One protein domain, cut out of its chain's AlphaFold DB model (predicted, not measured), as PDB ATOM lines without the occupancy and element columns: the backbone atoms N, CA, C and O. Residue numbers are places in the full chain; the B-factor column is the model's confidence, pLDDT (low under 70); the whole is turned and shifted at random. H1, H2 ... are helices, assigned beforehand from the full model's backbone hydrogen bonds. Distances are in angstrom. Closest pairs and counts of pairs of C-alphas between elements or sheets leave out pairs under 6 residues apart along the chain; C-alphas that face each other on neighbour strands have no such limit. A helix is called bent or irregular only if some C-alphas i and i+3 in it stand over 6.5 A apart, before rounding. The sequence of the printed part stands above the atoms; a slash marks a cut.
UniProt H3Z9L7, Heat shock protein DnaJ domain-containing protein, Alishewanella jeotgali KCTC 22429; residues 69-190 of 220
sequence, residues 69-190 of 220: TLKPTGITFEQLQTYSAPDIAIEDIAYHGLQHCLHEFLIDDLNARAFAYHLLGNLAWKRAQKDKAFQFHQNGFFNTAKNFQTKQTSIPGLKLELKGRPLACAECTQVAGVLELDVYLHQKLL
ATOM      1  N   THR A  69     -38.537   7.085  16.669       85.31
ATOM      2  CA  THR A  69     -39.419   6.331  17.565       85.31
ATOM      3  C   THR A  69     -39.416   6.919  18.975       85.31
ATOM      4  O   THR A  69     -40.457   6.932  19.615       85.31
ATOM      5  N   LEU A  70     -38.283   7.425  19.465       87.50
ATOM      6  CA  LEU A  70     -38.140   7.982  20.813       87.50
ATOM      7  C   LEU A  70     -38.661   9.414  20.949       87.50
ATOM      8  O   LEU A  70     -38.895   9.856  22.066       87.50
ATOM      9  N   LYS A  71     -38.913  10.138  19.851       90.75
ATOM     10  CA  LYS A  71     -39.424  11.521  19.909       90.75
ATOM     11  C   LYS A  71     -40.586  11.735  20.895       90.75
ATOM     12  O   LYS A  71     -40.530  12.718  21.630       90.75
ATOM     13  N   PRO A  72     -41.610  10.858  20.981       85.38
ATOM     14  CA  PRO A  72     -42.713  11.033  21.925       85.38
ATOM     15  C   PRO A  72     -42.307  10.905  23.397       85.38
ATOM     16  O   PRO A  72     -43.059  11.352  24.257       85.38
ATOM     17  N   THR A  73     -41.167  10.276  23.704       85.38
ATOM     18  CA  THR A  73     -40.700  10.111  25.085       85.38
ATOM     19  C   THR A  73     -39.898  11.304  25.594       85.38
ATOM     20  O   THR A  73     -39.688  11.413  26.797       85.38
ATOM     21  N   GLY A  74     -39.428  12.174  24.694       90.56
ATOM     22  CA  GLY A  74     -38.483  13.241  25.021       90.56
ATOM     23  C   GLY A  74     -37.063  12.750  25.332       90.56
ATOM     24  O   GLY A  74     -36.200  13.575  25.614       90.56
ATOM     25  N   ILE A  75     -36.804  11.436  25.260       90.81
ATOM     26  CA  ILE A  75     -35.480  10.857  25.504       90.81
ATOM     27  C   ILE A  75     -34.643  10.917  24.227       90.81
ATOM     28  O   ILE A  75     -35.093  10.494  23.158       90.81
ATOM     29  N   THR A  76     -33.402  11.385  24.338       93.88
ATOM     30  CA  THR A  76     -32.438  11.361  23.234       93.88
ATOM     31  C   THR A  76     -31.662  10.046  23.191       93.88
ATOM     32  O   THR A  76     -31.551   9.315  24.177       93.88
ATOM     33  N   PHE A  77     -31.085   9.724  22.035       93.06
ATOM     34  CA  PHE A  77     -30.272   8.516  21.901       93.06
ATOM     35  C   PHE A  77     -29.011   8.566  22.780       93.06
ATOM     36  O   PHE A  77     -28.606   7.549  23.335       93.06
ATOM     37  N   GLU A  78     -28.431   9.751  22.965       94.00
ATOM     38  CA  GLU A  78     -27.250   9.986  23.803       94.00
ATOM     39  C   GLU A  78     -27.540   9.673  25.280       94.00
ATOM     40  O   GLU A  78     -26.714   9.071  25.971       94.00
ATOM     41  N   GLN A  79     -28.744  10.008  25.760       90.50
ATOM     42  CA  GLN A  79     -29.183   9.627  27.103       90.50
ATOM     43  C   GLN A  79     -29.258   8.103  27.245       90.50
ATOM     44  O   GLN A  79     -28.755   7.563  28.224       90.50
ATOM     45  N   LEU A  80     -29.805   7.387  26.253       89.94
ATOM     46  CA  LEU A  80     -29.849   5.918  26.286       89.94
ATOM     47  C   LEU A  80     -28.450   5.285  26.255       89.94
ATOM     48  O   LEU A  80     -28.198   4.305  26.961       89.94
ATOM     49  N   GLN A  81     -27.533   5.850  25.465       90.94
ATOM     50  CA  GLN A  81     -26.150   5.375  25.384       90.94
ATOM     51  C   GLN A  81     -25.404   5.483  26.715       90.94
ATOM     52  O   GLN A  81     -24.553   4.645  26.989       90.94
ATOM     53  N   THR A  82     -25.756   6.449  27.569       91.00
ATOM     54  CA  THR A  82     -25.136   6.621  28.898       91.00
ATOM     55  C   THR A  82     -25.321   5.392  29.798       91.00
ATOM     56  O   THR A  82     -24.510   5.140  30.684       91.00
ATOM     57  N   TYR A  83     -26.362   4.596  29.544       86.06
ATOM     58  CA  TYR A  83     -26.715   3.411  30.332       86.06
ATOM     59  C   TYR A  83     -26.361   2.093  29.639       86.06
ATOM     60  O   TYR A  83     -26.811   1.023  30.049       86.06
ATOM     61  N   SER A  84     -25.588   2.169  28.560       84.31
ATOM     62  CA  SER A  84     -25.275   1.049  27.684       84.31
ATOM     63  C   SER A  84     -23.773   0.793  27.670       84.31
ATOM     64  O   SER A  84     -22.977   1.728  27.712       84.31
ATOM     65  N   ALA A  85     -23.372  -0.476  27.595       84.06
ATOM     66  CA  ALA A  85     -21.974  -0.805  27.338       84.06
ATOM     67  C   ALA A  85     -21.557  -0.297  25.941       84.06
ATOM     68  O   ALA A  85     -22.408  -0.212  25.046       84.06
ATOM     69  N   PRO A  86     -20.271   0.040  25.731       82.69
ATOM     70  CA  PRO A  86     -19.770   0.318  24.391       82.69
ATOM     71  C   PRO A  86     -19.974  -0.905  23.484       82.69
ATOM     72  O   PRO A  86     -20.001  -2.041  23.959       82.69
ATOM     73  N   ASP A  87     -20.128  -0.658  22.184       86.06
ATOM     74  CA  ASP A  87     -20.182  -1.684  21.131       86.06
ATOM     75  C   ASP A  87     -21.349  -2.692  21.213       86.06
ATOM     76  O   ASP A  87     -21.284  -3.777  20.634       86.06
ATOM     77  N   ILE A  88     -22.446  -2.346  21.894       89.94
ATOM     78  CA  ILE A  88     -23.672  -3.160  21.879       89.94
ATOM     79  C   ILE A  88     -24.603  -2.767  20.724       89.94
ATOM     80  O   ILE A  88     -24.586  -1.633  20.240       89.94
ATOM     81  N   ALA A  89     -25.458  -3.700  20.300       90.50
ATOM     82  CA  ALA A  89     -26.422  -3.447  19.234       90.50
ATOM     83  C   ALA A  89     -27.413  -2.334  19.620       90.50
ATOM     84  O   ALA A  89     -27.775  -2.162  20.784       90.50
ATOM     85  N   ILE A  90     -27.910  -1.592  18.630       90.44
ATOM     86  CA  ILE A  90     -28.827  -0.459  18.844       90.44
ATOM     87  C   ILE A  90     -30.104  -0.889  19.579       90.44
ATOM     88  O   ILE A  90     -30.620  -0.149  20.418       90.44
ATOM     89  N   GLU A  91     -30.604  -2.095  19.314       88.19
ATOM     90  CA  GLU A  91     -31.738  -2.664  20.038       88.19
ATOM     91  C   GLU A  91     -31.437  -2.907  21.523       88.19
ATOM     92  O   GLU A  91     -32.338  -2.755  22.350       88.19
ATOM     93  N   ASP A  92     -30.196  -3.260  21.872       89.88
ATOM     94  CA  ASP A  92     -29.755  -3.405  23.263       89.88
ATOM     95  C   ASP A  92     -29.665  -2.045  23.956       89.88
ATOM     96  O   ASP A  92     -30.147  -1.912  25.083       89.88
ATOM     97  N   ILE A  93     -29.143  -1.024  23.261       90.50
ATOM     98  CA  ILE A  93     -29.115   0.363  23.756       90.50
ATOM     99  C   ILE A  93     -30.535   0.831  24.080       90.50
ATOM    100  O   ILE A  93     -30.803   1.341  25.169       90.50
ATOM    101  N   ALA A  94     -31.468   0.614  23.148       89.44
ATOM    102  CA  ALA A  94     -32.870   0.956  23.342       89.44
ATOM    103  C   ALA A  94     -33.469   0.224  24.546       89.44
ATOM    104  O   ALA A  94     -34.136   0.841  25.373       89.44
ATOM    105  N   TYR A  95     -33.227  -1.084  24.656       91.81
ATOM    106  CA  TYR A  95     -33.795  -1.905  25.716       91.81
ATOM    107  C   TYR A  95     -33.294  -1.484  27.101       91.81
ATOM    108  O   TYR A  95     -34.098  -1.147  27.970       91.81
ATOM    109  N   HIS A  96     -31.978  -1.451  27.306       89.06
ATOM    110  CA  HIS A  96     -31.391  -1.134  28.608       89.06
ATOM    111  C   HIS A  96     -31.595   0.332  28.992       89.06
ATOM    112  O   HIS A  96     -31.998   0.618  30.122       89.06
ATOM    113  N   GLY A  97     -31.410   1.254  28.044       86.94
ATOM    114  CA  GLY A  97     -31.605   2.677  28.291       86.94
ATOM    115  C   GLY A  97     -33.049   3.008  28.677       86.94
ATOM    116  O   GLY A  97     -33.267   3.713  29.657       86.94
ATOM    117  N   LEU A  98     -34.054   2.454  27.984       89.19
ATOM    118  CA  LEU A  98     -35.461   2.716  28.321       89.19
ATOM    119  C   LEU A  98     -35.862   2.112  29.666       89.19
ATOM    120  O   LEU A  98     -36.624   2.739  30.404       89.19
ATOM    121  N   GLN A  99     -35.358   0.919  29.999       90.12
ATOM    122  CA  GLN A  99     -35.571   0.342  31.328       90.12
ATOM    123  C   GLN A  99     -35.030   1.271  32.418       90.12
ATOM    124  O   GLN A  99     -35.737   1.530  33.391       90.12
ATOM    125  N   HIS A 100     -33.818   1.801  32.230       88.75
ATOM    126  CA  HIS A 100     -33.205   2.729  33.173       88.75
ATOM    127  C   HIS A 100     -33.997   4.038  33.280       88.75
ATOM    128  O   HIS A 100     -34.364   4.445  34.379       88.75
ATOM    129  N   CYS A 101     -34.353   4.667  32.154       85.56
ATOM    130  CA  CYS A 101     -35.133   5.907  32.159       85.56
ATOM    131  C   CYS A 101     -36.498   5.756  32.849       85.56
ATOM    132  O   CYS A 101     -36.952   6.681  33.519       85.56
ATOM    133  N   LEU A 102     -37.156   4.601  32.708       89.38
ATOM    134  CA  LEU A 102     -38.411   4.321  33.408       89.38
ATOM    135  C   LEU A 102     -38.214   4.059  34.904       89.38
ATOM    136  O   LEU A 102     -39.086   4.430  35.687       89.38
ATOM    137  N   HIS A 103     -37.113   3.411  35.292       89.44
ATOM    138  CA  HIS A 103     -36.791   3.131  36.693       89.44
ATOM    139  C   HIS A 103     -36.456   4.408  37.469       89.44
ATOM    140  O   HIS A 103     -36.990   4.617  38.552       89.44
ATOM    141  N   GLU A 104     -35.661   5.290  36.866       87.50
ATOM    142  CA  GLU A 104     -35.254   6.582  37.436       87.50
ATOM    143  C   GLU A 104     -36.326   7.677  37.304       87.50
ATOM    144  O   GLU A 104     -36.065   8.841  37.590       87.50
ATOM    145  N   PHE A 105     -37.535   7.330  36.845       81.50
ATOM    146  CA  PHE A 105     -38.637   8.275  36.635       81.50
ATOM    147  C   PHE A 105     -38.264   9.481  35.752       81.50
ATOM    148  O   PHE A 105     -38.845  10.548  35.880       81.50
ATOM    149  N   LEU A 106     -37.354   9.305  34.787       79.62
ATOM    150  CA  LEU A 106     -36.938  10.373  33.861       79.62
ATOM    151  C   LEU A 106     -38.002  10.711  32.804       79.62
ATOM    152  O   LEU A 106     -37.806  11.597  31.976       79.62
ATOM    153  N   ILE A 107     -39.114   9.976  32.802       82.12
ATOM    154  CA  ILE A 107     -40.259  10.198  31.927       82.12
ATOM    155  C   ILE A 107     -41.463  10.519  32.808       82.12
ATOM    156  O   ILE A 107     -42.136   9.610  33.296       82.12
ATOM    157  N   ASP A 108     -41.746  11.802  33.010       84.69
ATOM    158  CA  ASP A 108     -42.870  12.234  33.851       84.69
ATOM    159  C   ASP A 108     -44.219  12.173  33.124       84.69
ATOM    160  O   ASP A 108     -45.259  11.903  33.732       84.69
ATOM    161  N   ASP A 109     -44.220  12.383  31.806       91.06
ATOM    162  CA  ASP A 109     -45.442  12.352  31.008       91.06
ATOM    163  C   ASP A 109     -45.994  10.919  30.881       91.06
ATOM    164  O   ASP A 109     -45.315   9.982  30.453       91.06
ATOM    165  N   LEU A 110     -47.266  10.737  31.241       88.25
ATOM    166  CA  LEU A 110     -47.898   9.415  31.257       88.25
ATOM    167  C   LEU A 110     -48.024   8.797  29.857       88.25
ATOM    168  O   LEU A 110     -47.955   7.571  29.739       88.25
ATOM    169  N   ASN A 111     -48.177   9.600  28.797       87.62
ATOM    170  CA  ASN A 111     -48.190   9.067  27.431       87.62
ATOM    171  C   ASN A 111     -46.796   8.601  27.014       87.62
ATOM    172  O   ASN A 111     -46.656   7.514  26.459       87.62
ATOM    173  N   ALA A 112     -45.772   9.399  27.305       88.25
ATOM    174  CA  ALA A 112     -44.379   9.072  27.063       88.25
ATOM    175  C   ALA A 112     -43.980   7.779  27.792       88.25
ATOM    176  O   ALA A 112     -43.381   6.888  27.189       88.25
ATOM    177  N   ARG A 113     -44.393   7.615  29.059       91.19
ATOM    178  CA  ARG A 113     -44.194   6.367  29.819       91.19
ATOM    179  C   ARG A 113     -44.909   5.192  29.178       91.19
ATOM    180  O   ARG A 113     -44.305   4.134  29.008       91.19
ATOM    181  N   ALA A 114     -46.184   5.363  28.830       88.94
ATOM    182  CA  ALA A 114     -46.959   4.315  28.179       88.94
ATOM    183  C   ALA A 114     -46.274   3.849  26.891       88.94
ATOM    184  O   ALA A 114     -46.063   2.653  26.685       88.94
ATOM    185  N   PHE A 115     -45.850   4.802  26.061       88.50
ATOM    186  CA  PHE A 115     -45.133   4.542  24.824       88.50
ATOM    187  C   PHE A 115     -43.807   3.803  25.063       88.50
ATOM    188  O   PHE A 115     -43.551   2.785  24.415       88.50
ATOM    189  N   ALA A 116     -42.994   4.254  26.023       90.19
ATOM    190  CA  ALA A 116     -41.737   3.602  26.386       90.19
ATOM    191  C   ALA A 116     -41.950   2.143  26.830       90.19
ATOM    192  O   ALA A 116     -41.234   1.246  26.384       90.19
ATOM    193  N   TYR A 117     -42.985   1.877  27.631       91.56
ATOM    194  CA  TYR A 117     -43.375   0.519  28.011       91.56
ATOM    195  C   TYR A 117     -43.808  -0.334  26.810       91.56
ATOM    196  O   TYR A 117     -43.405  -1.492  26.704       91.56
ATOM    197  N   HIS A 118     -44.575   0.212  25.862       88.62
ATOM    198  CA  HIS A 118     -44.924  -0.529  24.645       88.62
ATOM    199  C   HIS A 118     -43.691  -0.871  23.800       88.62
ATOM    200  O   HIS A 118     -43.587  -1.994  23.300       88.62
ATOM    201  N   LEU A 119     -42.738   0.056  23.678       88.44
ATOM    202  CA  LEU A 119     -41.483  -0.184  22.971       88.44
ATOM    203  C   LEU A 119     -40.646  -1.277  23.655       88.44
ATOM    204  O   LEU A 119     -40.178  -2.194  22.978       88.44
ATOM    205  N   LEU A 120     -40.532  -1.246  24.987       91.94
ATOM    206  CA  LEU A 120     -39.880  -2.307  25.760       91.94
ATOM    207  C   LEU A 120     -40.566  -3.663  25.599       91.94
ATOM    208  O   LEU A 120     -39.877  -4.674  25.469       91.94
ATOM    209  N   GLY A 121     -41.899  -3.695  25.552       89.56
ATOM    210  CA  GLY A 121     -42.652  -4.918  25.283       89.56
ATOM    211  C   GLY A 121     -42.289  -5.535  23.930       89.56
ATOM    212  O   GLY A 121     -41.948  -6.717  23.851       89.56
ATOM    213  N   ASN A 122     -42.222  -4.709  22.881       86.50
ATOM    214  CA  ASN A 122     -41.818  -5.144  21.540       86.50
ATOM    215  C   ASN A 122     -40.369  -5.658  21.500       86.50
ATOM    216  O   ASN A 122     -40.080  -6.665  20.847       86.50
ATOM    217  N   LEU A 123     -39.448  -4.970  22.181       88.50
ATOM    218  CA  LEU A 123     -38.043  -5.375  22.263       88.50
ATOM    219  C   LEU A 123     -37.887  -6.684  23.048       88.50
ATOM    220  O   LEU A 123     -37.225  -7.601  22.568       88.50
ATOM    221  N   ALA A 124     -38.549  -6.827  24.199       87.62
ATOM    222  CA  ALA A 124     -38.552  -8.067  24.977       87.62
ATOM    223  C   ALA A 124     -39.115  -9.249  24.171       87.62
ATOM    224  O   ALA A 124     -38.556 -10.346  24.217       87.62
ATOM    225  N   TRP A 125     -40.167  -9.023  23.376       89.31
ATOM    226  CA  TRP A 125     -40.739 -10.047  22.501       89.31
ATOM    227  C   TRP A 125     -39.734 -10.539  21.454       89.31
ATOM    228  O   TRP A 125     -39.526 -11.744  21.318       89.31
ATOM    229  N   LYS A 126     -39.049  -9.616  20.761       86.75
ATOM    230  CA  LYS A 126     -37.986  -9.953  19.793       86.75
ATOM    231  C   LYS A 126     -36.848 -10.764  20.423       86.75
ATOM    232  O   LYS A 126     -36.216 -11.559  19.736       86.75
ATOM    233  N   ARG A 127     -36.614 -10.592  21.726       90.69
ATOM    234  CA  ARG A 127     -35.606 -11.317  22.518       90.69
ATOM    235  C   ARG A 127     -36.116 -12.635  23.108       90.69
ATOM    236  O   ARG A 127     -35.447 -13.206  23.962       90.69
ATOM    237  N   ALA A 128     -37.307 -13.089  22.713       92.50
ATOM    238  CA  ALA A 128     -37.986 -14.261  23.267       92.50
ATOM    239  C   ALA A 128     -38.252 -14.194  24.790       92.50
ATOM    240  O   ALA A 128     -38.505 -15.214  25.426       92.50
ATOM    241  N   GLN A 129     -38.264 -12.995  25.386       90.31
ATOM    242  CA  GLN A 129     -38.561 -12.770  26.806       90.31
ATOM    243  C   GLN A 129     -40.064 -12.514  26.996       90.31
ATOM    244  O   GLN A 129     -40.477 -11.403  27.332       90.31
ATOM    245  N   LYS A 130     -40.893 -13.535  26.737       88.81
ATOM    246  CA  LYS A 130     -42.363 -13.403  26.664       88.81
ATOM    247  C   LYS A 130     -42.991 -12.823  27.935       88.81
ATOM    248  O   LYS A 130     -43.807 -11.911  27.835       88.81
ATOM    249  N   ASP A 131     -42.557 -13.274  29.110       87.38
ATOM    250  CA  ASP A 131     -43.109 -12.802  30.388       87.38
ATOM    251  C   ASP A 131     -42.820 -11.314  30.617       87.38
ATOM    252  O   ASP A 131     -43.705 -10.546  30.995       87.38
ATOM    253  N   LYS A 132     -41.594 -10.873  30.310       90.00
ATOM    254  CA  LYS A 132     -41.220  -9.453  30.391       90.00
ATOM    255  C   LYS A 132     -41.960  -8.620  29.355       90.00
ATOM    256  O   LYS A 132     -42.420  -7.530  29.675       90.00
ATOM    257  N   ALA A 133     -42.105  -9.131  28.130       87.19
ATOM    258  CA  ALA A 133     -42.866  -8.456  27.084       87.19
ATOM    259  C   ALA A 133     -44.302  -8.176  27.544       87.19
ATOM    260  O   ALA A 133     -44.791  -7.053  27.425       87.19
ATOM    261  N   PHE A 134     -44.936  -9.182  28.148       86.00
ATOM    262  CA  PHE A 134     -46.269  -9.060  28.717       86.00
ATOM    263  C   PHE A 134     -46.331  -8.030  29.851       86.00
ATOM    264  O   PHE A 134     -47.154  -7.116  29.793       86.00
ATOM    265  N   GLN A 135     -45.424  -8.110  30.828       88.31
ATOM    266  CA  GLN A 135     -45.348  -7.145  31.933       88.31
ATOM    267  C   GLN A 135     -45.173  -5.703  31.437       88.31
ATOM    268  O   GLN A 135     -45.842  -4.787  31.918       88.31
ATOM    269  N   PHE A 136     -44.302  -5.478  30.450       90.69
ATOM    270  CA  PHE A 136     -44.121  -4.153  29.868       90.69
ATOM    271  C   PHE A 136     -45.386  -3.658  29.178       90.69
ATOM    272  O   PHE A 136     -45.801  -2.529  29.423       90.69
ATOM    273  N   HIS A 137     -46.051  -4.491  28.379       87.81
ATOM    274  CA  HIS A 137     -47.308  -4.088  27.759       87.81
ATOM    275  C   HIS A 137     -48.376  -3.741  28.799       87.81
ATOM    276  O   HIS A 137     -48.973  -2.670  28.685       87.81
ATOM    277  N   GLN A 138     -48.557  -4.555  29.844       86.38
ATOM    278  CA  GLN A 138     -49.480  -4.257  30.947       86.38
ATOM    279  C   GLN A 138     -49.204  -2.886  31.580       86.38
ATOM    280  O   GLN A 138     -50.124  -2.083  31.745       86.38
ATOM    281  N   ASN A 139     -47.936  -2.572  31.860       88.62
ATOM    282  CA  ASN A 139     -47.547  -1.264  32.389       88.62
ATOM    283  C   ASN A 139     -47.848  -0.120  31.406       88.62
ATOM    284  O   ASN A 139     -48.281   0.956  31.827       88.62
ATOM    285  N   GLY A 140     -47.666  -0.342  30.102       87.62
ATOM    286  CA  GLY A 140     -48.016   0.627  29.060       87.62
ATOM    287  C   GLY A 140     -49.507   0.967  29.055       87.62
ATOM    288  O   GLY A 140     -49.896   2.140  29.092       87.62
ATOM    289  N   PHE A 141     -50.351  -0.060  29.129       85.62
ATOM    290  CA  PHE A 141     -51.797   0.112  29.233       85.62
ATOM    291  C   PHE A 141     -52.219   0.797  30.534       85.62
ATOM    292  O   PHE A 141     -53.060   1.695  30.498       85.62
ATOM    293  N   PHE A 142     -51.608   0.445  31.669       85.62
ATOM    294  CA  PHE A 142     -51.891   1.100  32.947       85.62
ATOM    295  C   PHE A 142     -51.600   2.608  32.897       85.62
ATOM    296  O   PHE A 142     -52.426   3.414  33.326       85.62
ATOM    297  N   ASN A 143     -50.466   3.015  32.315       86.69
ATOM    298  CA  ASN A 143     -50.122   4.435  32.164       86.69
ATOM    299  C   ASN A 143     -51.073   5.163  31.202       86.69
ATOM    300  O   ASN A 143     -51.459   6.303  31.466       86.69
ATOM    301  N   THR A 144     -51.517   4.486  30.141       83.25
ATOM    302  CA  THR A 144     -52.534   5.011  29.218       83.25
ATOM    303  C   THR A 144     -53.853   5.263  29.947       83.25
ATOM    304  O   THR A 144     -54.391   6.368  29.888       83.25
ATOM    305  N   ALA A 145     -54.347   4.275  30.699       79.25
ATOM    306  CA  ALA A 145     -55.570   4.391  31.490       79.25
ATOM    307  C   ALA A 145     -55.466   5.505  32.542       79.25
ATOM    308  O   ALA A 145     -56.378   6.322  32.667       79.25
ATOM    309  N   LYS A 146     -54.327   5.602  33.245       81.75
ATOM    310  CA  LYS A 146     -54.063   6.679  34.208       81.75
ATOM    311  C   LYS A 146     -54.119   8.056  33.541       81.75
ATOM    312  O   LYS A 146     -54.723   8.966  34.098       81.75
ATOM    313  N   ASN A 147     -53.552   8.208  32.343       82.69
ATOM    314  CA  ASN A 147     -53.611   9.470  31.602       82.69
ATOM    315  C   ASN A 147     -55.034   9.839  31.158       82.69
ATOM    316  O   ASN A 147     -55.401  11.012  31.148       82.69
ATOM    317  N   PHE A 148     -55.848   8.849  30.783       77.44
ATOM    318  CA  PHE A 148     -57.263   9.085  30.501       77.44
ATOM    319  C   PHE A 148     -57.995   9.577  31.751       77.44
ATOM    320  O   PHE A 148     -58.686  10.591  31.681       77.44
ATOM    321  N   GLN A 149     -57.784   8.929  32.902       76.81
ATOM    322  CA  GLN A 149     -58.401   9.331  34.170       76.81
ATOM    323  C   GLN A 149     -58.016  10.753  34.585       76.81
ATOM    324  O   GLN A 149     -58.895  11.528  34.954       76.81
ATOM    325  N   THR A 150     -56.734  11.127  34.497       81.00
ATOM    326  CA  THR A 150     -56.284  12.478  34.877       81.00
ATOM    327  C   THR A 150     -56.924  13.554  34.002       81.00
ATOM    328  O   THR A 150     -57.345  14.590  34.517       81.00
ATOM    329  N   LYS A 151     -57.067  13.290  32.697       77.12
ATOM    330  CA  LYS A 151     -57.697  14.210  31.737       77.12
ATOM    331  C   LYS A 151     -59.225  14.243  31.820       77.12
ATOM    332  O   LYS A 151     -59.816  15.253  31.457       77.12
ATOM    333  N   GLN A 152     -59.865  13.168  32.283       66.81
ATOM    334  CA  GLN A 152     -61.326  13.038  32.393       66.81
ATOM    335  C   GLN A 152     -61.872  13.308  33.801       66.81
ATOM    336  O   GLN A 152     -63.028  12.992  34.072       66.81
ATOM    337  N   THR A 153     -61.102  13.956  34.681       53.47
ATOM    338  CA  THR A 153     -61.546  14.395  36.024       53.47
ATOM    339  C   THR A 153     -62.799  15.294  36.028       53.47
ATOM    340  O   THR A 153     -63.312  15.623  37.093       53.47
ATOM    341  N   SER A 154     -63.360  15.634  34.863       52.91
ATOM    342  CA  SER A 154     -64.645  16.314  34.696       52.91
ATOM    343  C   SER A 154     -65.837  15.415  34.314       52.91
ATOM    344  O   SER A 154     -66.910  15.961  34.067       52.91
ATOM    345  N   ILE A 155     -65.704  14.081  34.226       55.03
ATOM    346  CA  ILE A 155     -66.833  13.167  33.935       55.03
ATOM    347  C   ILE A 155     -67.159  12.324  35.181       55.03
ATOM    348  O   ILE A 155     -66.540  11.279  35.402       55.03
ATOM    349  N   PRO A 156     -68.129  12.747  36.012       55.81
ATOM    350  CA  PRO A 156     -68.579  11.968  37.160       55.81
ATOM    351  C   PRO A 156     -69.058  10.571  36.737       55.81
ATOM    352  O   PRO A 156     -69.896  10.440  35.848       55.81
ATOM    353  N   GLY A 157     -68.548   9.526  37.395       61.28
ATOM    354  CA  GLY A 157     -69.031   8.147  37.236       61.28
ATOM    355  C   GLY A 157     -68.293   7.276  36.214       61.28
ATOM    356  O   GLY A 157     -68.644   6.104  36.077       61.28
ATOM    357  N   LEU A 158     -67.259   7.784  35.534       54.69
ATOM    358  CA  LEU A 158     -66.474   6.955  34.621       54.69
ATOM    359  C   LEU A 158     -65.648   5.909  35.393       54.69
ATOM    360  O   LEU A 158     -64.732   6.249  36.141       54.69
ATOM    361  N   LYS A 159     -65.950   4.625  35.178       56.31
ATOM    362  CA  LYS A 159     -65.143   3.492  35.646       56.31
ATOM    363  C   LYS A 159     -64.401   2.891  34.460       56.31
ATOM    364  O   LYS A 159     -65.031   2.470  33.499       56.31
ATOM    365  N   LEU A 160     -63.073   2.840  34.541       49.75
ATOM    366  CA  LEU A 160     -62.263   2.065  33.602       49.75
ATOM    367  C   LEU A 160     -62.123   0.651  34.157       49.75
ATOM    368  O   LEU A 160     -61.532   0.462  35.219       49.75
ATOM    369  N   GLU A 161     -62.671  -0.328  33.449       49.91
ATOM    370  CA  GLU A 161     -62.522  -1.742  33.778       49.91
ATOM    371  C   GLU A 161     -61.713  -2.425  32.678       49.91
ATOM    372  O   GLU A 161     -62.017  -2.277  31.499       49.91
ATOM    373  N   LEU A 162     -60.676  -3.162  33.069       45.19
ATOM    374  CA  LEU A 162     -59.872  -3.962  32.153       45.19
ATOM    375  C   LEU A 162     -60.548  -5.324  31.974       45.19
ATOM    376  O   LEU A 162     -60.436  -6.186  32.844       45.19
ATOM    377  N   LYS A 163     -61.248  -5.526  30.855       46.38
ATOM    378  CA  LYS A 163     -61.899  -6.810  30.546       46.38
ATOM    379  C   LYS A 163     -61.061  -7.614  29.564       46.38
ATOM    380  O   LYS A 163     -60.717  -7.110  28.501       46.38
ATOM    381  N   GLY A 164     -60.759  -8.864  29.914       41.38
ATOM    382  CA  GLY A 164     -60.182  -9.829  28.980       41.38
ATOM    383  C   GLY A 164     -61.246 -10.359  28.021       41.38
ATOM    384  O   GLY A 164     -62.371 -10.639  28.433       41.38
ATOM    385  N   ARG A 165     -60.907 -10.513  26.737       48.12
ATOM    386  CA  ARG A 165     -61.866 -11.023  25.750       48.12
ATOM    387  C   ARG A 165     -61.976 -12.544  25.693       48.12
ATOM    388  O   ARG A 165     -60.948 -13.212  25.613       48.12
ATOM    389  N   PRO A 166     -63.203 -13.084  25.555       41.50
ATOM    390  CA  PRO A 166     -63.429 -14.516  25.357       41.50
ATOM    391  C   PRO A 166     -63.133 -15.016  23.926       41.50
ATOM    392  O   PRO A 166     -63.004 -16.217  23.732       41.50
ATOM    393  N   LEU A 167     -63.001 -14.129  22.927       43.94
ATOM    394  CA  LEU A 167     -62.789 -14.475  21.503       43.94
ATOM    395  C   LEU A 167     -61.354 -14.209  21.005       43.94
ATOM    396  O   LEU A 167     -61.129 -13.908  19.834       43.94
ATOM    397  N   ALA A 168     -60.370 -14.274  21.896       49.31
ATOM    398  CA  ALA A 168     -58.969 -14.152  21.514       49.31
ATOM    399  C   ALA A 168     -58.479 -15.469  20.865       49.31
ATOM    400  O   ALA A 168     -58.941 -16.545  21.248       49.31
ATOM    401  N   CYS A 169     -57.567 -15.420  19.879       50.44
ATOM    402  CA  CYS A 169     -56.930 -16.646  19.370       50.44
ATOM    403  C   CYS A 169     -56.185 -17.360  20.509       50.44
ATOM    404  O   CYS A 169     -55.807 -16.698  21.467       50.44
ATOM    405  N   ALA A 170     -55.923 -18.669  20.405       53.00
ATOM    406  CA  ALA A 170     -55.306 -19.452  21.487       53.00
ATOM    407  C   ALA A 170     -54.023 -18.816  22.068       53.00
ATOM    408  O   ALA A 170     -53.777 -18.912  23.269       53.00
ATOM    409  N   GLU A 171     -53.241 -18.107  21.248       47.34
ATOM    410  CA  GLU A 171     -52.077 -17.339  21.707       47.34
ATOM    411  C   GLU A 171     -52.481 -16.082  22.496       47.34
ATOM    412  O   GLU A 171     -51.940 -15.837  23.567       47.34
ATOM    413  N   CYS A 172     -53.477 -15.319  22.042       46.22
ATOM    414  CA  CYS A 172     -54.055 -14.205  22.800       46.22
ATOM    415  C   CYS A 172     -54.884 -14.659  24.022       46.22
ATOM    416  O   CYS A 172     -55.161 -13.847  24.895       46.22
ATOM    417  N   THR A 173     -55.289 -15.930  24.104       46.72
ATOM    418  CA  THR A 173     -55.903 -16.528  25.301       46.72
ATOM    419  C   THR A 173     -54.838 -16.924  26.329       46.72
ATOM    420  O   THR A 173     -55.078 -16.806  27.527       46.72
ATOM    421  N   GLN A 174     -53.651 -17.359  25.876       45.75
ATOM    422  CA  GLN A 174     -52.478 -17.591  26.738       45.75
ATOM    423  C   GLN A 174     -51.892 -16.279  27.271       45.75
ATOM    424  O   GLN A 174     -51.436 -16.212  28.411       45.75
ATOM    425  N   VAL A 175     -51.939 -15.218  26.463       43.19
ATOM    426  CA  VAL A 175     -51.642 -13.845  26.877       43.19
ATOM    427  C   VAL A 175     -52.891 -13.280  27.557       43.19
ATOM    428  O   VAL A 175     -53.649 -12.540  26.945       43.19
ATOM    429  N   ALA A 176     -53.154 -13.686  28.801       35.28
ATOM    430  CA  ALA A 176     -54.345 -13.300  29.555       35.28
ATOM    431  C   ALA A 176     -54.651 -11.785  29.460       35.28
ATOM    432  O   ALA A 176     -54.053 -10.968  30.157       35.28
ATOM    433  N   GLY A 177     -55.615 -11.429  28.605       36.56
ATOM    434  CA  GLY A 177     -56.194 -10.092  28.508       36.56
ATOM    435  C   GLY A 177     -55.743  -9.280  27.294       36.56
ATOM    436  O   GLY A 177     -54.782  -8.519  27.346       36.56
ATOM    437  N   VAL A 178     -56.541  -9.323  26.224       42.50
ATOM    438  CA  VAL A 178     -56.744  -8.129  25.389       42.50
ATOM    439  C   VAL A 178     -57.413  -7.085  26.282       42.50
ATOM    440  O   VAL A 178     -58.421  -7.403  26.900       42.50
ATOM    441  N   LEU A 179     -56.841  -5.888  26.395       38.97
ATOM    442  CA  LEU A 179     -57.308  -4.857  27.325       38.97
ATOM    443  C   LEU A 179     -58.340  -3.966  26.650       38.97
ATOM    444  O   LEU A 179     -57.992  -3.112  25.838       38.97
ATOM    445  N   GLU A 180     -59.606  -4.181  26.993       41.19
ATOM    446  CA  GLU A 180     -60.720  -3.359  26.536       41.19
ATOM    447  C   GLU A 180     -60.936  -2.160  27.452       41.19
ATOM    448  O   GLU A 180     -61.158  -2.328  28.647       41.19
ATOM    449  N   LEU A 181     -60.833  -0.945  26.902       38.38
ATOM    450  CA  LEU A 181     -61.196   0.278  27.611       38.38
ATOM    451  C   LEU A 181     -62.692   0.517  27.377       38.38
ATOM    452  O   LEU A 181     -63.091   1.045  26.339       38.38
ATOM    453  N   ASP A 182     -63.522   0.083  28.321       38.88
ATOM    454  CA  ASP A 182     -64.973   0.270  28.265       38.88
ATOM    455  C   ASP A 182     -65.301   1.729  28.640       38.88
ATOM    456  O   ASP A 182     -65.500   2.079  29.803       38.88
ATOM    457  N   VAL A 183     -65.244   2.633  27.659       39.47
ATOM    458  CA  VAL A 183     -65.644   4.030  27.853       39.47
ATOM    459  C   VAL A 183     -67.144   4.114  27.591       39.47
ATOM    460  O   VAL A 183     -67.572   4.112  26.438       39.47
ATOM    461  N   TYR A 184     -67.949   4.218  28.652       37.97
ATOM    462  CA  TYR A 184     -69.373   4.565  28.563       37.97
ATOM    463  C   TYR A 184     -69.531   6.014  28.057       37.97
ATOM    464  O   TYR A 184     -69.847   6.935  28.802       37.97
ATOM    465  N   LEU A 185     -69.280   6.236  26.768       35.62
ATOM    466  CA  LEU A 185     -69.641   7.447  26.043       35.62
ATOM    467  C   LEU A 185     -70.659   7.047  24.980       35.62
ATOM    468  O   LEU A 185     -70.322   6.554  23.903       35.62
ATOM    469  N   HIS A 186     -71.936   7.251  25.296       33.91
ATOM    470  CA  HIS A 186     -72.975   7.255  24.279       33.91
ATOM    471  C   HIS A 186     -72.612   8.289  23.198       33.91
ATOM    472  O   HIS A 186     -72.399   9.457  23.497       33.91
ATOM    473  N   GLN A 187     -72.605   7.833  21.941       32.78
ATOM    474  CA  GLN A 187     -72.560   8.627  20.706       32.78
ATOM    475  C   GLN A 187     -71.192   9.187  20.273       32.78
ATOM    476  O   GLN A 187     -70.927  10.382  20.353       32.78
ATOM    477  N   LYS A 188     -70.375   8.324  19.655       28.80
ATOM    478  CA  LYS A 188     -69.885   8.462  18.261       28.80
ATOM    479  C   LYS A 188     -68.862   7.357  17.991       28.80
ATOM    480  O   LYS A 188     -67.669   7.517  18.225       28.80
ATOM    481  N   LEU A 189     -69.355   6.219  17.513       30.92
ATOM    482  CA  LEU A 189     -68.526   5.095  17.083       30.92
ATOM    483  C   LEU A 189     -68.085   5.339  15.634       30.92
ATOM    484  O   LEU A 189     -68.921   5.500  14.745       30.92
ATOM    485  N   LEU A 190     -66.774   5.401  15.406       27.86
ATOM    486  CA  LEU A 190     -66.185   5.373  14.066       27.86
ATOM    487  C   LEU A 190     -66.195   3.926  13.543       27.86
ATOM    488  O   LEU A 190     -65.926   3.007  14.318       27.86
TER     489      LEU A 190
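AT A GLANCE: This is residues 69 to 190 of the 220 residues of the protein "Heat shock protein DnaJ domain-containing protein" of Alishewanella jeotgali KCTC 22429 (UniProt H3Z9L7). Three helices stand side by side, each running opposite to the one before, with H4 between H3 and H5; the two short helices H1 and H2 pack on H4 and H3. Beyond H5 the last stretch, residues 152 to 190, makes a long irregular loop that folds back on itself at the short helix H6, and residues 151 to 156 stick out where it leaves H5. The printed part has 122 residues with six named helices, in the order H1 H2 H3 H4 H5 H6, and no named strand; its class is all helix. It is only just loose, close to compact, with a radius of gyration of the C-alphas of 16.7 A, and its C-alphas span 53 by 38 by 25 A.

HOW THE PARTS SIT: The longest helix is H5, residues 130 to 151. It touches H4, residues 110 to 126, with 40 pairs of C-alphas within 8 A. The closest C-alphas of the two are those of Ala 114 and Gly 140, 3.9 A apart. Their lines stand at a shallow tilt of 14 degrees, opposite ways, and the two form a helical hairpin. H4 is the hub, touching three helices. It touches H3, residues 90 to 103, and the closest C-alphas of the two are those of Tyr 95 and Leu 120, 6.1 A apart. H3 and H4 run opposite ways at a steep tilt of 42 degrees and form a second helical hairpin. H3 and H5 are apart. H1, residues 69 to 73, touches residues 111 to 116 of H4 alone; the closest C-alphas are those of Thr 73 and Ala 112, 4.3 A apart. H2, residues 77 to 81, touches H3, with the C-alphas of Leu 80 and Gly 97 closest at 4.2 A. H1 and H2 are close but not clearly touching, with the C-alphas of Leu 70 and Phe 77 8.0 A apart. H6, residues 170 to 174, touches no helix. In the loop around H6, residues 162 to 163 pair with residues 180 to 181, antiparallel, a pairing too short to make a named strand. Every O i to N i+4 pair is within hydrogen-bond range in H2, H3, H4, H5 and H6; in H1 the count is 0 of 1, beside 1 of 2 for O i to N i+3.

IN THESE COORDINATES: H5 has 22 residues and is 32.0 A long from first to last C-alpha; it begins at C-alpha 130, (-42.363, -13.403, 26.664). H4 has 17 residues and is 24.6 A long. H3 has 14 residues and is 19.9 A long. H1 begins at C-alpha 69, (-39.419, 6.331, 17.565), and has 5 residues; it is irregular, with C-alphas 69 and 72 7.2 A apart. H2 and H6 have 5 residues each. H6 ends at C-alpha 174, (-52.478, -17.591, 26.738).

THE WHOLE: The two C-alphas farthest apart are those of Pro 86 and His 186, 53.7 A. The first and last printed C-alphas, of Thr 69 and Leu 190, are 27.0 A apart. The printed part has no cut. The links H1 to H2 and H4 to H5 are tight, H2 to H3 and H3 to H4 are short, and H5 to H6 is long, with 18 residues. A second long stretch with no named element is residues 175 to 190. The mean pLDDT of the printed part is 73.9, and the model's confidence is low, under 70, in residues 152 to 190; the mean over H6 is 48.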